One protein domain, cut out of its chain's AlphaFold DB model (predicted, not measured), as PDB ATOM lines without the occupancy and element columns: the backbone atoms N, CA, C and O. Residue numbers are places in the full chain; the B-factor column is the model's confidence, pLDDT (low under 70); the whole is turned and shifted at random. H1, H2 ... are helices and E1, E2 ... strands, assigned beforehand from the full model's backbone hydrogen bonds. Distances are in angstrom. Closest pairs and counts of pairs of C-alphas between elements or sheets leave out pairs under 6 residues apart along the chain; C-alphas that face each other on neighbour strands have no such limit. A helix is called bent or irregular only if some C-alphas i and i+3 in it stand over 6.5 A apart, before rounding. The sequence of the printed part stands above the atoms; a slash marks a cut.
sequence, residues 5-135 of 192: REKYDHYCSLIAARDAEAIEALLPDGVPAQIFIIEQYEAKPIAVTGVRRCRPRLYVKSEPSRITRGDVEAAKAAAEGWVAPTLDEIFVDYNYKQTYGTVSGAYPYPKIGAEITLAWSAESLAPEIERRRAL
ATOM      1  N   ARG A   5      15.479  18.566 -21.045       91.81
ATOM      2  CA  ARG A   5      16.562  19.114 -20.219       91.81
ATOM      3  C   ARG A   5      16.055  20.275 -19.366       91.81
ATOM      4  O   ARG A   5      16.089  20.180 -18.149       91.81
ATOM      5  N   GLU A   6      15.455  21.290 -19.986       92.88
ATOM      6  CA  GLU A   6      14.938  22.464 -19.266       92.88
ATOM      7  C   GLU A   6      13.857  22.109 -18.233       92.88
ATOM      8  O   GLU A   6      13.762  22.744 -17.184       92.88
ATOM      9  N   LYS A   7      13.015  21.103 -18.514       93.75
ATOM     10  CA  LYS A   7      12.020  20.618 -17.544       93.75
ATOM     11  C   LYS A   7      12.679  19.908 -16.365       93.75
ATOM     12  O   LYS A   7      12.279  20.139 -15.231       93.75
ATOM     13  N   TYR A   8      13.654  19.044 -16.636       93.06
ATOM     14  CA  TYR A   8      14.400  18.327 -15.607       93.06
ATOM     15  C   TYR A   8      15.157  19.291 -14.696       93.06
ATOM     16  O   TYR A   8      14.960  19.260 -13.485       93.06
ATOM     17  N   ASP A   9      15.927  20.206 -15.287       91.25
ATOM     18  CA  ASP A   9      16.720  21.189 -14.550       91.25
ATOM     19  C   ASP A   9      15.812  22.082 -13.694       91.25
ATOM     20  O   ASP A   9      16.112  22.323 -12.530       91.25
ATOM     21  N   HIS A  10      14.642  22.479 -14.212       93.00
ATOM     22  CA  HIS A  10      13.643  23.216 -13.436       93.00
ATOM     23  C   HIS A  10      13.205  22.472 -12.163       93.00
ATOM     24  O   HIS A  10      13.189  23.072 -11.087       93.00
ATOM     25  N   TYR A  11      12.869  21.180 -12.257       93.88
ATOM     26  CA  TYR A  11      12.488  20.392 -11.079       93.88
ATOM     27  C   TYR A  11      13.667  20.171 -10.127       93.88
ATOM     28  O   TYR A  11      13.495  20.288  -8.916       93.88
ATOM     29  N   CYS A  12      14.870  19.917 -10.646       91.38
ATOM     30  CA  CYS A  12      16.073  19.793  -9.824       91.38
ATOM     31  C   CYS A  12      16.387  21.087  -9.061       91.38
ATOM     32  O   CYS A  12      16.685  21.015  -7.873       91.38
ATOM     33  N   SER A  13      16.266  22.258  -9.694       91.31
ATOM     34  CA  SER A  13      16.449  23.552  -9.025       91.31
ATOM     35  C   SER A  13      15.394  23.805  -7.947       91.31
ATOM     36  O   SER A  13      15.737  24.308  -6.882       91.31
ATOM     37  N   LEU A  14      14.132  23.420  -8.179       93.62
ATOM     38  CA  LEU A  14      13.081  23.513  -7.158       93.62
ATOM     39  C   LEU A  14      13.389  22.638  -5.938       93.62
ATOM     40  O   LEU A  14      13.243  23.091  -4.805       93.62
ATOM     41  N   ILE A  15      13.819  21.393  -6.159       92.56
ATOM     42  CA  ILE A  15      14.195  20.480  -5.072       92.56
ATOM     43  C   ILE A  15      15.413  21.028  -4.325       92.56
ATOM     44  O   ILE A  15      15.398  21.048  -3.100       92.56
ATOM     45  N   ALA A  16      16.435  21.505  -5.041       90.56
ATOM     46  CA  ALA A  16      17.646  22.053  -4.439       90.56
ATOM     47  C   ALA A  16      17.357  23.288  -3.574       90.56
ATOM     48  O   ALA A  16      17.889  23.388  -2.474       90.56
ATOM     49  N   ALA A  17      16.479  24.190  -4.029       91.69
ATOM     50  CA  ALA A  17      16.065  25.355  -3.248       91.69
ATOM     51  C   ALA A  17      15.343  24.949  -1.952       91.69
ATOM     52  O   ALA A  17      15.673  25.457  -0.885       91.69
ATOM     53  N   ARG A  18      14.419  23.981  -2.027       93.75
ATOM     54  CA  ARG A  18      13.718  23.458  -0.841       93.75
ATOM     55  C   ARG A  18      14.645  22.712   0.113       93.75
ATOM     56  O   ARG A  18      14.510  22.838   1.325       93.75
ATOM     57  N   ASP A  19      15.572  21.916  -0.420       91.88
ATOM     58  CA  ASP A  19      16.578  21.226   0.388       91.88
ATOM     59  C   ASP A  19      17.481  22.256   1.097       91.88
ATOM     60  O   ASP A  19      17.752  22.085   2.279       91.88
ATOM     61  N   ALA A  20      17.891  23.337   0.423       89.94
ATOM     62  CA  ALA A  20      18.696  24.404   1.023       89.94
ATOM     63  C   ALA A  20      17.957  25.125   2.163       89.94
ATOM     64  O   ALA A  20      18.506  25.232   3.256       89.94
ATOM     65  N   GLU A  21      16.703  25.529   1.943       91.62
ATOM     66  CA  GLU A  21      15.860  26.171   2.965       91.62
ATOM     67  C   GLU A  21      15.662  25.261   4.189       91.62
ATOM     68  O   GLU A  21      15.787  25.691   5.334       91.62
ATOM     69  N   ALA A  22      15.406  23.970   3.966       92.62
ATOM     70  CA  ALA A  22      15.223  23.029   5.063       92.62
ATOM     71  C   ALA A  22      16.527  22.732   5.824       92.62
ATOM     72  O   ALA A  22      16.492  22.515   7.032       92.62
ATOM     73  N   ILE A  23      17.675  22.720   5.140       91.12
ATOM     74  CA  ILE A  23      18.984  22.577   5.791       91.12
ATOM     75  C   ILE A  23      19.298  23.813   6.637       91.12
ATOM     76  O   ILE A  23      19.764  23.659   7.763       91.12
ATOM     77  N   GLU A  24      19.008  25.015   6.139       89.75
ATOM     78  CA  GLU A  24      19.160  26.261   6.899       89.75
ATOM     79  C   GLU A  24      18.279  26.255   8.157       89.75
ATOM     80  O   GLU A  24      18.750  26.580   9.243       89.75
ATOM     81  N   ALA A  25      17.041  25.761   8.057       90.81
ATOM     82  CA  ALA A  25      16.162  25.595   9.216       90.81
ATOM     83  C   ALA A  25      16.684  24.571  10.247       90.81
ATOM     84  O   ALA A  25      16.437  24.718  11.444       90.81
ATOM     85  N   LEU A  26      17.400  23.531   9.804       89.88
ATOM     86  CA  LEU A  26      18.032  22.541  10.685       89.88
ATOM     87  C   LEU A  26      19.341  23.042  11.309       89.88
ATOM     88  O   LEU A  26      19.774  22.499  12.326       89.88
ATOM     89  N   LEU A  27      19.972  24.046  10.700       86.50
ATOM     90  CA  LEU A  27      21.254  24.620  11.098       86.50
ATOM     91  C   LEU A  27      21.101  26.136  11.284       86.50
ATOM     92  O   LEU A  27      21.659  26.905  10.500       86.50
ATOM     93  N   PRO A  28      20.354  26.579  12.315       78.25
ATOM     94  CA  PRO A  28      20.012  27.990  12.498       78.25
ATOM     95  C   PRO A  28      21.238  28.881  12.743       78.25
ATOM     96  O   PRO A  28      21.223  30.059  12.398       78.25
ATOM     97  N   ASP A  29      22.317  28.313  13.284       82.12
ATOM     98  CA  ASP A  29      23.598  29.002  13.497       82.12
ATOM     99  C   ASP A  29      24.500  28.985  12.244       82.12
ATOM    100  O   ASP A  29      25.657  29.412  12.278       82.12
ATOM    101  N   GLY A  30      23.973  28.480  11.126       79.00
ATOM    102  CA  GLY A  30      24.684  28.293   9.874       79.00
ATOM    103  C   GLY A  30      25.591  27.064   9.866       79.00
ATOM    104  O   GLY A  30      25.611  26.232  10.774       79.00
ATOM    105  N   VAL A  31      26.354  26.942   8.781       81.31
ATOM    106  CA  VAL A  31      27.344  25.879   8.590       81.31
ATOM    107  C   VAL A  31      28.710  26.406   9.022       81.31
ATOM    108  O   VAL A  31      29.211  27.350   8.403       81.31
ATOM    109  N   PRO A  32      29.351  25.808  10.039       84.12
ATOM    110  CA  PRO A  32      30.705  26.182  10.420       84.12
ATOM    111  C   PRO A  32      31.688  26.033   9.255       84.12
ATOM    112  O   PRO A  32      31.634  25.068   8.497       84.12
ATOM    113  N   ALA A  33      32.646  26.958   9.154       87.69
ATOM    114  CA  ALA A  33      33.678  26.938   8.111       87.69
ATOM    115  C   ALA A  33      34.625  25.725   8.199       87.69
ATOM    116  O   ALA A  33      35.398  25.460   7.277       87.69
ATOM    117  N   GLN A  34      34.585  24.997   9.315       90.19
ATOM    118  CA  GLN A  34      35.405  23.824   9.558       90.19
ATOM    119  C   GLN A  34      34.637  22.753  10.334       90.19
ATOM    120  O   GLN A  34      33.802  23.053  11.184       90.19
ATOM    121  N   ILE A  35      34.977  21.500  10.053       90.25
ATOM    122  CA  ILE A  35      34.649  20.327  10.866       90.25
ATOM    123  C   ILE A  35      35.938  19.774  11.449       90.25
ATOM    124  O   ILE A  35      37.008  19.937  10.870       90.25
ATOM    125  N   PHE A  36      35.840  19.080  12.569       90.00
ATOM    126  CA  PHE A  36      36.971  18.402  13.174       90.00
ATOM    127  C   PHE A  36      36.797  16.895  13.056       90.00
ATOM    128  O   PHE A  36      35.731  16.358  13.365       90.00
ATOM    129  N   ILE A  37      37.868  16.224  12.637       86.81
ATOM    130  CA  ILE A  37      38.023  14.770  12.731       86.81
ATOM    131  C   ILE A  37      39.053  14.441  13.802       86.81
ATOM    132  O   ILE A  37      39.937  15.244  14.098       86.81
ATOM    133  N   ILE A  38      38.977  13.237  14.358       83.31
ATOM    134  CA  ILE A  38      40.048  12.726  15.213       83.31
ATOM    135  C   ILE A  38      41.048  11.958  14.355       83.31
ATOM    136  O   ILE A  38      40.774  10.826  13.950       83.31
ATOM    137  N   GLU A  39      42.227  12.541  14.148       77.88
ATOM    138  CA  GLU A  39      43.384  11.837  13.595       77.88
ATOM    139  C   GLU A  39      44.347  11.474  14.719       77.88
ATOM    140  O   GLU A  39      44.806  12.340  15.464       77.88
ATOM    141  N   GLN A  40      44.665  10.183  14.838       74.50
ATOM    142  CA  GLN A  40      45.461   9.631  15.937       74.50
ATOM    143  C   GLN A  40      44.851  10.012  17.301       74.50
ATOM    144  O   GLN A  40      43.955   9.295  17.744       74.50
ATOM    145  N   TYR A  41      45.251  11.136  17.916       79.38
ATOM    146  CA  TYR A  41      44.748  11.665  19.204       79.38
ATOM    147  C   TYR A  41      44.539  13.179  19.213       79.38
ATOM    148  O   TYR A  41      44.609  13.817  20.270       79.38
ATOM    149  N   GLU A  42      44.340  13.762  18.040       82.50
ATOM    150  CA  GLU A  42      44.201  15.201  17.883       82.50
ATOM    151  C   GLU A  42      42.965  15.508  17.048       82.50
ATOM    152  O   GLU A  42      42.679  14.833  16.057       82.50
ATOM    153  N   ALA A  43      42.238  16.547  17.453       88.00
ATOM    154  CA  ALA A  43      41.215  17.142  16.614       88.00
ATOM    155  C   ALA A  43      41.920  17.882  15.471       88.00
ATOM    156  O   ALA A  43      42.617  18.873  15.703       88.00
ATOM    157  N   LYS A  44      41.758  17.397  14.241       88.38
ATOM    158  CA  LYS A  44      42.273  18.054  13.040       88.38
ATOM    159  C   LYS A  44      41.135  18.783  12.335       88.38
ATOM    160  O   LYS A  44      40.124  18.143  12.032       88.38
ATOM    161  N   PRO A  45      41.272  20.096  12.088       90.94
ATOM    162  CA  PRO A  45      40.279  20.836  11.332       90.94
ATOM    163  C   PRO A  45      40.344  20.448   9.854       90.94
ATOM    164  O   PRO A  45      41.423  20.282   9.282       90.94
ATOM    165  N   ILE A  46      39.179  20.365   9.228       89.00
ATOM    166  CA  ILE A  46      38.992  20.223   7.790       89.00
ATOM    167  C   ILE A  46      38.070  21.350   7.341       89.00
ATOM    168  O   ILE A  46      37.031  21.586   7.957       89.00
ATOM    169  N   ALA A  47      38.448  22.029   6.260       90.50
ATOM    170  CA  ALA A  47      37.640  23.088   5.681       90.50
ATOM    171  C   ALA A  47      36.335  22.519   5.111       90.50
ATOM    172  O   ALA A  47      36.338  21.567   4.323       90.50
ATOM    173  N   VAL A  48      35.225  23.134   5.503       90.94
ATOM    174  CA  VAL A  48      33.901  22.835   4.965       90.94
ATOM    175  C   VAL A  48      33.688  23.688   3.729       90.94
ATOM    176  O   VAL A  48      33.845  24.906   3.762       90.94
ATOM    177  N   THR A  49      33.322  23.043   2.629       90.06
ATOM    178  CA  THR A  49      33.032  23.725   1.361       90.06
ATOM    179  C   THR A  49      31.540  23.876   1.105       90.06
ATOM    180  O   THR A  49      31.149  24.648   0.235       90.06
ATOM    181  N   GLY A  50      30.705  23.139   1.834       89.06
ATOM    182  CA  GLY A  50      29.258  23.219   1.716       89.06
ATOM    183  C   GLY A  50      28.542  22.134   2.506       89.06
ATOM    184  O   GLY A  50      29.157  21.239   3.084       89.06
ATOM    185  N   VAL A  51      27.219  22.219   2.501       89.81
ATOM    186  CA  VAL A  51      26.322  21.173   2.988       89.81
ATOM    187  C   VAL A  51      25.282  20.891   1.929       89.81
ATOM    188  O   VAL A  51      24.817  21.796   1.234       89.81
ATOM    189  N   ARG A  52      24.896  19.629   1.806       88.81
ATOM    190  CA  ARG A  52      23.854  19.226   0.868       88.81
ATOM    191  C   ARG A  52      23.180  17.950   1.313       88.81
ATOM    192  O   ARG A  52      23.784  17.087   1.941       88.81
ATOM    193  N   ARG A  53      21.940  17.778   0.877       89.62
ATOM    194  CA  ARG A  53      21.295  16.469   0.877       89.62
ATOM    195  C   ARG A  53      21.759  15.691  -0.349       89.62
ATOM    196  O   ARG A  53      21.627  16.159  -1.483       89.62
ATOM    197  N   CYS A  54      22.265  14.479  -0.152       80.69
ATOM    198  CA  CYS A  54      22.530  13.597  -1.282       80.69
ATOM    199  C   CYS A  54      21.220  12.937  -1.726       80.69
ATOM    200  O   CYS A  54      20.626  12.160  -0.983       80.69
ATOM    201  N   ARG A  55      20.773  13.221  -2.954       82.00
ATOM    202  CA  ARG A  55      19.694  12.472  -3.611       82.00
ATOM    203  C   ARG A  55      20.280  11.666  -4.769       82.00
ATOM    204  O   ARG A  55      20.504  12.224  -5.851       82.00
ATOM    205  N   PRO A  56      20.559  10.365  -4.565       70.62
ATOM    206  CA  PRO A  56      21.093   9.518  -5.617       70.62
ATOM    207  C   PRO A  56      20.216   9.592  -6.868       70.62
ATOM    208  O   PRO A  56      18.992   9.629  -6.776       70.62
ATOM    209  N   ARG A  57      20.845   9.588  -8.049       70.56
ATOM    210  CA  ARG A  57      20.196   9.585  -9.378       70.56
ATOM    211  C   ARG A  57      19.504  10.886  -9.813       70.56
ATOM    212  O   ARG A  57      19.308  11.038 -11.013       70.56
ATOM    213  N   LEU A  58      19.222  11.827  -8.909       77.88
ATOM    214  CA  LEU A  58      18.650  13.142  -9.249       77.88
ATOM    215  C   LEU A  58      19.715  14.178  -9.641       77.88
ATOM    216  O   LEU A  58      19.503  14.968 -10.553       77.88
ATOM    217  N   TYR A  59      20.888  14.164  -9.008       71.06
ATOM    218  CA  TYR A  59      21.921  15.189  -9.256       71.06
ATOM    219  C   TYR A  59      23.114  14.701 -10.096       71.06
ATOM    220  O   TYR A  59      24.063  15.440 -10.318       71.06
ATOM    221  N   VAL A  60      23.090  13.452 -10.575       70.62
ATOM    222  CA  VAL A  60      24.264  12.786 -11.189       70.62
ATOM    223  C   VAL A  60      24.329  12.976 -12.716       70.62
ATOM    224  O   VAL A  60      25.309  12.612 -13.362       70.62
ATOM    225  N   LYS A  61      23.279  13.523 -13.336       79.19
ATOM    226  CA  LYS A  61      23.170  13.630 -14.797       79.19
ATOM    227  C   LYS A  61      23.927  14.862 -15.302       79.19
ATOM    228  O   LYS A  61      23.414  15.974 -15.236       79.19
ATOM    229  N   SER A  62      25.123  14.647 -15.844       77.06
ATOM    230  CA  SER A  62      25.959  15.706 -16.425       77.06
ATOM    231  C   SER A  62      25.305  16.385 -17.641       77.06
ATOM    232  O   SER A  62      24.398  15.834 -18.273       77.06
ATOM    233  N   GLU A  63      25.788  17.575 -18.003       74.94
ATOM    234  CA  GLU A  63      25.332  18.357 -19.164       74.94
ATOM    235  C   GLU A  63      25.278  17.576 -20.501       74.94
ATOM    236  O   GLU A  63      24.252  17.661 -21.185       74.94
ATOM    237  N   PRO A  64      26.261  16.719 -20.862       79.56
ATOM    238  CA  PRO A  64      26.175  15.914 -22.086       79.56
ATOM    239  C   PRO A  64      25.176  14.748 -22.003       79.56
ATOM    240  O   PRO A  64      24.874  14.121 -23.018       79.56
ATOM    241  N   SER A  65      24.651  14.419 -20.817       83.94
ATOM    242  CA  SER A  65      23.718  13.299 -20.656       83.94
ATOM    243  C   SER A  65      22.379  13.588 -21.340       83.94
ATOM    244  O   SER A  65      21.736  14.603 -21.088       83.94
ATOM    245  N   ARG A  66      21.877  12.671 -22.168       87.62
ATOM    246  CA  ARG A  66      20.528  12.818 -22.734       87.62
ATOM    247  C   ARG A  66      19.470  12.635 -21.642       87.62
ATOM    248  O   ARG A  66      19.385  11.564 -21.047       87.62
ATOM    249  N   ILE A  67      18.625  13.645 -21.442       91.75
ATOM    250  CA  ILE A  67      17.486  13.579 -20.516       91.75
ATOM    251  C   ILE A  67      16.275  12.958 -21.206       91.75
ATOM    252  O   ILE A  67      15.761  13.461 -22.215       91.75
ATOM    253  N   THR A  68      15.814  11.844 -20.649       92.25
ATOM    254  CA  THR A  68      14.626  11.137 -21.119       92.25
ATOM    255  C   THR A  68      13.361  11.729 -20.503       92.25
ATOM    256  O   THR A  68      13.397  12.476 -19.529       92.25
ATOM    257  N   ARG A  69      12.202  11.371 -21.061       93.06
ATOM    258  CA  ARG A  69      10.912  11.712 -20.449       93.06
ATOM    259  C   ARG A  69      10.759  11.082 -19.056       93.06
ATOM    260  O   ARG A  69      10.226  11.739 -18.170       93.06
ATOM    261  N   GLY A  70      11.275   9.867 -18.859       92.19
ATOM    262  CA  GLY A  70      11.253   9.187 -17.562       92.19
ATOM    263  C   GLY A  70      12.073   9.916 -16.494       92.19
ATOM    264  O   GLY A  70      11.623  10.022 -15.361       92.19
ATOM    265  N   ASP A  71      13.224  10.499 -16.859       91.94
ATOM    266  CA  ASP A  71      14.010  11.328 -15.928       91.94
ATOM    267  C   ASP A  71      13.207  12.566 -15.477       91.94
ATOM    268  O   ASP A  71      13.213  12.918 -14.299       91.94
ATOM    269  N   VAL A  72      12.470  13.207 -16.398       92.81
ATOM    270  CA  VAL A  72      11.604  14.360 -16.085       92.81
ATOM    271  C   VAL A  72      10.455  13.957 -15.161       92.81
ATOM    272  O   VAL A  72      10.171  14.666 -14.199       92.81
ATOM    273  N   GLU A  73       9.790  12.834 -15.437       94.19
ATOM    274  CA  GLU A  73       8.687  12.328 -14.610       94.19
ATOM    275  C   GLU A  73       9.173  11.938 -13.204       94.19
ATOM    276  O   GLU A  73       8.514  12.274 -12.222       94.19
ATOM    277  N   ALA A  74      10.361  11.336 -13.087       92.38
ATOM    278  CA  ALA A  74      10.980  11.031 -11.799       92.38
ATOM    279  C   ALA A  74      11.350  12.299 -11.008       92.38
ATOM    280  O   ALA A  74      11.065  12.379  -9.813       92.38
ATOM    281  N   ALA A  75      11.941  13.306 -11.661       92.19
ATOM    282  CA  ALA A  75      12.264  14.584 -11.023       92.19
ATOM    283  C   ALA A  75      11.000  15.330 -10.570       92.19
ATOM    284  O   ALA A  75      10.955  15.854  -9.458       92.19
ATOM    285  N   LYS A  76       9.946  15.316 -11.393       94.88
ATOM    286  CA  LYS A  76       8.640  15.875 -11.042       94.88
ATOM    287  C   LYS A  76       8.042  15.175  -9.821       94.88
ATOM    288  O   LYS A  76       7.674  15.849  -8.866       94.88
ATOM    289  N   ALA A  77       7.992  13.843  -9.826       93.69
ATOM    290  CA  ALA A  77       7.463  13.067  -8.708       93.69
ATOM    291  C   ALA A  77       8.252  13.322  -7.411       93.69
ATOM    292  O   ALA A  77       7.656  13.454  -6.347       93.69
ATOM    293  N   ALA A  78       9.579  13.460  -7.496       92.00
ATOM    294  CA  ALA A  78      10.416  13.809  -6.349       92.00
ATOM    295  C   ALA A  78      10.156  15.234  -5.823       92.00
ATOM    296  O   ALA A  78      10.233  15.463  -4.619       92.00
ATOM    297  N   ALA A  79       9.844  16.186  -6.707       92.56
ATOM    298  CA  ALA A  79       9.480  17.546  -6.317       92.56
ATOM    299  C   ALA A  79       8.081  17.614  -5.678       92.56
ATOM    300  O   ALA A  79       7.872  18.366  -4.728       92.56
ATOM    301  N   GLU A  80       7.121  16.840  -6.185       93.94
ATOM    302  CA  GLU A  80       5.753  16.778  -5.649       93.94
ATOM    303  C   GLU A  80       5.698  16.014  -4.319       93.94
ATOM    304  O   GLU A  80       5.069  16.477  -3.374       93.94
ATOM    305  N   GLY A  81       6.415  14.893  -4.217       92.25
ATOM    306  CA  GLY A  81       6.568  14.099  -2.995       92.25
ATOM    307  C   GLY A  81       7.729  14.549  -2.110       92.25
ATOM    308  O   GLY A  81       8.329  13.723  -1.423       92.25
ATOM    309  N   TRP A  82       8.112  15.827  -2.170       93.19
ATOM    310  CA  TRP A  82       9.237  16.330  -1.390       93.19
ATOM    311  C   TRP A  82       8.932  16.250   0.111       93.19
ATOM    312  O   TRP A  82       7.884  16.695   0.574       93.19
ATOM    313  N   VAL A  83       9.886  15.712   0.868       90.94
ATOM    314  CA  VAL A  83       9.852  15.625   2.332       90.94
ATOM    315  C   VAL A  83      11.095  16.313   2.877       90.94
ATOM    316  O   VAL A  83      12.187  16.130   2.320       90.94
ATOM    317  N   ALA A  84      10.931  17.067   3.964       89.31
ATOM    318  CA  ALA A  84      12.032  17.722   4.657       89.31
ATOM    319  C   ALA A  84      13.126  16.702   5.042       89.31
ATOM    320  O   ALA A  84      12.793  15.590   5.461       89.31
ATOM    321  N   PRO A  85      14.417  17.027   4.845       91.00
ATOM    322  CA  PRO A  85      15.509  16.174   5.287       91.00
ATOM    323  C   PRO A  85      15.567  16.069   6.812       91.00
ATOM    324  O   PRO A  85      15.117  16.954   7.536       91.00
ATOM    325  N   THR A  86      16.195  15.001   7.283       90.50
ATOM    326  CA  THR A  86      16.716  14.880   8.650       90.50
ATOM    327  C   THR A  86      18.233  15.089   8.660       90.50
ATOM    328  O   THR A  86      18.875  15.027   7.610       90.50
ATOM    329  N   LEU A  87      18.833  15.315   9.836       87.38
ATOM    330  CA  LEU A  87      20.288  15.505   9.957       87.38
ATOM    331  C   LEU A  87      21.088  14.322   9.385       87.38
ATOM    332  O   LEU A  87      22.093  14.541   8.719       87.38
ATOM    333  N   ASP A  88      20.615  13.084   9.558       85.81
ATOM    334  CA  ASP A  88      21.293  11.880   9.050       85.81
ATOM    335  C   ASP A  88      21.310  11.789   7.504       85.81
ATOM    336  O   ASP A  88      22.049  10.989   6.931       85.81
ATOM    337  N   GLU A  89      20.517  12.610   6.808       87.50
ATOM    338  CA  GLU A  89      20.484  12.689   5.339       87.50
ATOM    339  C   GLU A  89      21.340  13.836   4.774       87.50
ATOM    340  O   GLU A  89      21.447  13.995   3.548       87.50
ATOM    341  N   ILE A  90      21.931  14.651   5.651       89.62
ATOM    342  CA  ILE A  90      22.787  15.777   5.285       89.62
ATOM    343  C   ILE A  90      24.232  15.301   5.188       89.62
ATOM    344  O   ILE A  90      24.735  14.556   6.028       89.62
ATOM    345  N   PHE A  91      24.910  15.779   4.154       90.19
ATOM    346  CA  PHE A  91      26.331  15.598   3.943       90.19
ATOM    347  C   PHE A  91      27.044  16.942   4.035       90.19
ATOM    348  O   PHE A  91      26.541  17.955   3.545       90.19
ATOM    349  N   VAL A  92      28.222  16.927   4.646       89.25
ATOM    350  CA  VAL A  92      29.147  18.053   4.737       89.25
ATOM    351  C   VAL A  92      30.253  17.824   3.722       89.25
ATOM    352  O   VAL A  92      31.051  16.894   3.859       89.25
ATOM    353  N   ASP A  93      30.275  18.650   2.683       90.50
ATOM    354  CA  ASP A  93      31.326  18.623   1.678       90.50
ATOM    355  C   ASP A  93      32.594  19.261   2.255       90.50
ATOM    356  O   ASP A  93      32.543  20.280   2.951       90.50
ATOM    357  N   TYR A  94      33.738  18.661   1.951       89.06
ATOM    358  CA  TYR A  94      35.024  19.100   2.465       89.06
ATOM    359  C   TYR A  94      36.105  19.081   1.394       89.06
ATOM    360  O   TYR A  94      36.050  18.312   0.427       89.06
ATOM    361  N   ASN A  95      37.143  19.884   1.619       86.50
ATOM    362  CA  ASN A  95      38.397  19.767   0.897       86.50
ATOM    363  C   ASN A  95      39.602  19.922   1.831       86.50
ATOM    364  O   ASN A  95      39.555  20.608   2.851       86.50
ATOM    365  N   TYR A  96      40.705  19.266   1.489       80.50
ATOM    366  CA  TYR A  96      41.990  19.524   2.126       80.50
ATOM    367  C   TYR A  96      43.141  19.303   1.147       80.50
ATOM    368  O   TYR A  96      43.071  18.488   0.222       80.50
ATOM    369  N   LYS A  97      44.218  20.070   1.334       77.56
ATOM    370  CA  LYS A  97      45.433  19.941   0.527       77.56
ATOM    371  C   LYS A  97      46.321  18.841   1.096       77.56
ATOM    372  O   LYS A  97      46.669  18.862   2.273       77.56
ATOM    373  N   GLN A  98      46.729  17.921   0.235       77.44
ATOM    374  CA  GLN A  98      47.807  16.970   0.467       77.44
ATOM    375  C   GLN A  98      49.059  17.402  -0.303       77.44
ATOM    376  O   GLN A  98      49.004  18.238  -1.204       77.44
ATOM    377  N   THR A  99      50.195  16.782   0.018       77.19
ATOM    378  CA  THR A  99      51.489  17.025  -0.640       77.19
ATOM    379  C   THR A  99      51.429  16.906  -2.168       77.19
ATOM    380  O   THR A  99      52.151  17.618  -2.857       77.19
ATOM    381  N   TYR A 100      50.560  16.040  -2.700       76.62
ATOM    382  CA  TYR A 100      50.490  15.724  -4.132       76.62
ATOM    383  C   TYR A 100      49.160  16.100  -4.801       76.62
ATOM    384  O   TYR A 100      48.937  15.739  -5.953       76.62
ATOM    385  N   GLY A 101      48.261  16.809  -4.114       78.81
ATOM    386  CA  GLY A 101      46.961  17.156  -4.687       78.81
ATOM    387  C   GLY A 101      45.968  17.720  -3.681       78.81
ATOM    388  O   GLY A 101      46.280  17.910  -2.510       78.81
ATOM    389  N   THR A 102      44.754  18.000  -4.145       82.75
ATOM    390  CA  THR A 102      43.628  18.356  -3.272       82.75
ATOM    391  C   THR A 102      42.688  17.169  -3.206       82.75
ATOM    392  O   THR A 102      42.278  16.654  -4.245       82.75
ATOM    393  N   VAL A 103      42.359  16.741  -1.992       82.69
ATOM    394  CA  VAL A 103      41.318  15.747  -1.759       82.69
ATOM    395  C   VAL A 103      40.029  16.497  -1.485       82.69
ATOM    396  O   VAL A 103      39.994  17.376  -0.625       82.69
ATOM    397  N   SER A 104      38.982  16.133  -2.216       85.75
ATOM    398  CA  SER A 104      37.626  16.622  -2.000       85.75
ATOM    399  C   SER A 104      36.716  15.434  -1.739       85.75
ATOM    400  O   SER A 104      36.870  14.381  -2.361       85.75
ATOM    401  N   GLY A 105      35.766  15.600  -0.833       86.88
ATOM    402  CA  GLY A 105      34.836  14.543  -0.477       86.88
ATOM    403  C   GLY A 105      33.631  15.085   0.265       86.88
ATOM    404  O   GLY A 105      33.405  16.293   0.318       86.88
ATOM    405  N   ALA A 106      32.853  14.170   0.827       87.88
ATOM    406  CA  ALA A 106      31.731  14.509   1.678       87.88
ATOM    407  C   ALA A 106      31.645  13.514   2.833       87.88
ATOM    408  O   ALA A 106      31.760  12.305   2.617       87.88
ATOM    409  N   TYR A 107      31.423  14.020   4.040       86.75
ATOM    410  CA  TYR A 107      31.085  13.206   5.201       86.75
ATOM    411  C   TYR A 107      29.586  13.289   5.484       86.75
ATOM    412  O   TYR A 107      28.970  14.298   5.145       86.75
ATOM    413  N   PRO A 108      28.975  12.269   6.109       86.56
ATOM    414  CA  PRO A 108      27.660  12.446   6.715       86.56
ATOM    415  C   PRO A 108      27.717  13.538   7.795       86.56
ATOM    416  O   PRO A 108      28.796  13.885   8.288       86.56
ATOM    417  N   TYR A 109      26.554  14.073   8.160       85.06
ATOM    418  CA  TYR A 109      26.439  15.103   9.185       85.06
ATOM    419  C   TYR A 109      27.201  14.723  10.473       85.06
ATOM    420  O   TYR A 109      27.138  13.558  10.888       85.06
ATOM    421  N   PRO A 110      27.927  15.666  11.112       79.12
ATOM    422  CA  PRO A 110      28.803  15.348  12.226       79.12
ATOM    423  C   PRO A 110      28.089  14.635  13.371       79.12
ATOM    424  O   PRO A 110      27.119  15.138  13.938       79.12
ATOM    425  N   LYS A 111      28.606  13.456  13.726       78.56
ATOM    426  CA  LYS A 111      28.085  12.621  14.805       78.56
ATOM    427  C   LYS A 111      29.232  12.027  15.610       78.56
ATOM    428  O   LYS A 111      30.114  11.349  15.075       78.56
ATOM    429  N   ILE A 112      29.196  12.251  16.919       73.69
ATOM    430  CA  ILE A 112      30.140  11.638  17.855       73.69
ATOM    431  C   ILE A 112      29.769  10.159  18.029       73.69
ATOM    432  O   ILE A 112      28.596   9.819  18.171       73.69
ATOM    433  N   GLY A 113      30.769   9.273  18.007       64.31
ATOM    434  CA  GLY A 113      30.585   7.828  18.193       64.31
ATOM    435  C   GLY A 113      30.331   7.026  16.912       64.31
ATOM    436  O   GLY A 113      30.195   5.807  16.986       64.31
ATOM    437  N   ALA A 114      30.299   7.672  15.743       67.44
ATOM    438  CA  ALA A 114      30.390   6.977  14.460       67.44
ATOM    439  C   ALA A 114      31.830   6.488  14.192       67.44
ATOM    440  O   ALA A 114      32.780   6.961  14.825       67.44
ATOM    441  N   GLU A 115      31.991   5.568  13.231       64.38
ATOM    442  CA  GLU A 115      33.298   5.050  12.786       64.38
ATOM    443  C   GLU A 115      34.271   6.195  12.453       64.38
ATOM    444  O   GLU A 115      35.409   6.220  12.926       64.38
ATOM    445  N   ILE A 116      33.766   7.214  11.752       70.31
ATOM    446  CA  ILE A 116      34.418   8.514  11.599       70.31
ATOM    447  C   ILE A 116      33.732   9.485  12.563       70.31
ATOM    448  O   ILE A 116      32.612   9.935  12.328       70.31
ATOM    449  N   THR A 117      34.392   9.778  13.683       77.81
ATOM    450  CA  THR A 117      33.883  10.726  14.681       77.81
ATOM    451  C   THR A 117      34.147  12.152  14.212       77.81
ATOM    452  O   THR A 117      35.302  12.548  14.041       77.81
ATOM    453  N   LEU A 118      33.065  12.904  14.039       82.38
ATOM    454  CA  LEU A 118      33.062  14.271  13.533       82.38
ATOM    455  C   LEU A 118      32.383  15.196  14.535       82.38
ATOM    456  O   LEU A 118      31.371  14.821  15.130       82.38
ATOM    457  N   ALA A 119      32.893  16.417  14.665       84.25
ATOM    458  CA  ALA A 119      32.204  17.478  15.390       84.25
ATOM    459  C   ALA A 119      32.469  18.853  14.772       84.25
ATOM    460  O   ALA A 119      33.477  19.068  14.101       84.25
ATOM    461  N   TRP A 120      31.573  19.799  15.048       86.94
ATOM    462  CA  TRP A 120      31.727  21.201  14.653       86.94
ATOM    463  C   TRP A 120      32.794  21.946  15.462       86.94
ATOM    464  O   TRP A 120      33.329  22.947  14.995       86.94
ATOM    465  N   SER A 121      33.135  21.449  16.655       85.81
ATOM    466  CA  SER A 121      34.168  22.032  17.512       85.81
ATOM    467  C   SER A 121      35.157  20.979  18.010       85.81
ATOM    468  O   SER A 121      34.799  19.816  18.225       85.81
ATOM    469  N   ALA A 122      36.411  21.388  18.210       86.19
ATOM    470  CA  ALA A 122      37.460  20.516  18.732       86.19
ATOM    471  C   ALA A 122      37.155  20.067  20.169       86.19
ATOM    472  O   ALA A 122      37.415  18.920  20.534       86.19
ATOM    473  N   GLU A 123      36.553  20.946  20.970       88.06
ATOM    474  CA  GLU A 123      36.186  20.697  22.365       88.06
ATOM    475  C   GLU A 123      35.171  19.559  22.474       88.06
ATOM    476  O   GLU A 123      35.269  18.717  23.364       88.06
ATOM    477  N   SER A 124      34.239  19.480  21.520       87.19
ATOM    478  CA  SER A 124      33.239  18.409  21.469       87.19
ATOM    479  C   SER A 124      33.868  17.032  21.242       87.19
ATOM    480  O   SER A 124      33.302  16.020  21.650       87.19
ATOM    481  N   LEU A 125      35.054  16.973  20.624       87.25
ATOM    482  CA  LEU A 125      35.806  15.730  20.437       87.25
ATOM    483  C   LEU A 125      36.660  15.359  21.648       87.25
ATOM    484  O   LEU A 125      37.122  14.221  21.707       87.25
ATOM    485  N   ALA A 126      36.872  16.260  22.613       87.81
ATOM    486  CA  ALA A 126      37.770  16.015  23.741       87.81
ATOM    487  C   ALA A 126      37.441  14.723  24.518       87.81
ATOM    488  O   ALA A 126      38.368  13.944  24.750       87.81
ATOM    489  N   PRO A 127      36.169  14.399  24.844       88.19
ATOM    490  CA  PRO A 127      35.847  13.143  25.526       88.19
ATOM    491  C   PRO A 127      36.236  11.898  24.716       88.19
ATOM    492  O   PRO A 127      36.748  10.924  25.264       88.19
ATOM    493  N   GLU A 128      36.030  11.931  23.399       86.88
ATOM    494  CA  GLU A 128      36.373  10.821  22.507       86.88
ATOM    495  C   GLU A 128      37.891  10.723  22.278       86.88
ATOM    496  O   GLU A 128      38.438   9.620  22.221       86.88
ATOM    497  N   ILE A 129      38.591  11.857  22.201       87.38
ATOM    498  CA  ILE A 129      40.057  11.912  22.145       87.38
ATOM    499  C   ILE A 129      40.652  11.291  23.408       87.38
ATOM    500  O   ILE A 129      41.528  10.436  23.300       87.38
ATOM    501  N   GLU A 130      40.152  11.654  24.589       88.00
ATOM    502  CA  GLU A 130      40.603  11.075  25.857       88.00
ATOM    503  C   GLU A 130      40.283   9.578  25.944       88.00
ATOM    504  O   GLU A 130      41.149   8.779  26.312       88.00
ATOM    505  N   ARG A 131      39.093   9.151  25.498       84.69
ATOM    506  CA  ARG A 131      38.747   7.723  25.395       84.69
ATOM    507  C   ARG A 131      39.742   6.965  24.515       84.69
ATOM    508  O   ARG A 131      40.203   5.888  24.896       84.69
ATOM    509  N   ARG A 132      40.095   7.521  23.350       82.44
ATOM    510  CA  ARG A 132      41.097   6.947  22.439       82.44
ATOM    511  C   ARG A 132      42.477   6.927  23.096       82.44
ATOM    512  O   ARG A 132      43.088   5.865  23.148       82.44
ATOM    513  N   ARG A 133      42.941   8.028  23.694       85.62
ATOM    514  CA  ARG A 133      44.218   8.072  24.436       85.62
ATOM    515  C   ARG A 133      44.293   6.969  25.492       85.62
ATOM    516  O   ARG A 133      45.277   6.239  25.524       85.62
ATOM    517  N   ALA A 134      43.235   6.769  26.275       83.75
ATOM    518  CA  ALA A 134      43.167   5.704  27.276       83.75
ATOM    519  C   ALA A 134      43.156   4.284  26.670       83.75
ATOM    520  O   ALA A 134      43.722   3.351  27.252       83.75
ATOM    521  N   LEU A 135      42.527   4.097  25.504       78.31
ATOM    522  CA  LEU A 135      42.512   2.824  24.770       78.31
ATOM    523  C   LEU A 135      43.907   2.427  24.258       78.31
ATOM    524  O   LEU A 135      44.224   1.237  24.172       78.31
TER     525      LEU A 135
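AT A GLANCE: This is residues 5 to 135 of the 192 residues of an uncharacterized protein of Massilia sp. UMI-21 (UniProt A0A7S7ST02). A curled four-stranded sheet, like part of a barrel, lies between two helical ends: H1 and H2 side by side at one, H3 packed on E1 and E2 at the other. H1 meets the sheet with only its last part, and E2 bends so that the hairpins E1-E2 and E3-E4 splay. The printed part has 131 residues, running H1 E1 E2 H2 E3 E4 H3; the sheet order is E1 E2 E3 E4, antiparallel, and the class is mixed. It is loose, with a radius of gyration of the C-alphas of 18.0 A, and spans 58 by 36 by 24 A.

IN THESE COORDINATES: Find C-alpha 5 at (16.562, 19.114, -20.219); from there H1 runs 31.1 A to residue 26. Next come E1, residues 34 to 39, and E2, residues 42 to 53, 28.6 A long. H2 is residues 69 to 80, E3 90 to 98, 25.5 A, and E4 101 to 108. H3, residues 122 to 135, ends at C-alpha 135, (42.512, 2.824, 24.770); it is irregular, C-alphas 124 and 127 being 7.1 A apart.

HOW THE PARTS SIT: E2 bends by 76 degrees at residue 49, pairing with E1 over residues 42 to 47 (N 37 to O 44, 3.0 A) and with E3 over 47 to 53 (N 91 to O 52, 2.8 A). In the hairpin E3 and E4, look at N 94 and O 105, 2.9 A. H1 only grazes the sheet with residues 16 to 26; its residues 7 to 15 touch H2, closest C-alphas Tyr 8 and Val 72, 4.9 A, at a shallow tilt of 26 degrees, the same way. H3 is on the sheet at a height of 8.2 A, along E1 at 7 degrees on the local plane; its closest C-alphas to E2 are Ala 122 and Ala 43, 5.5 A. Every O i to N i+4 pair is within hydrogen-bond range in H1 and H2, 8 of 10 in H3.

THE WHOLE: The C-alphas of Arg 69 and Ala 134 are farthest apart, 57.9 A. The printed part has no cut; the links E2 to H2 and E4 to H3 are long. Residues 113 to 115 are under pLDDT 70.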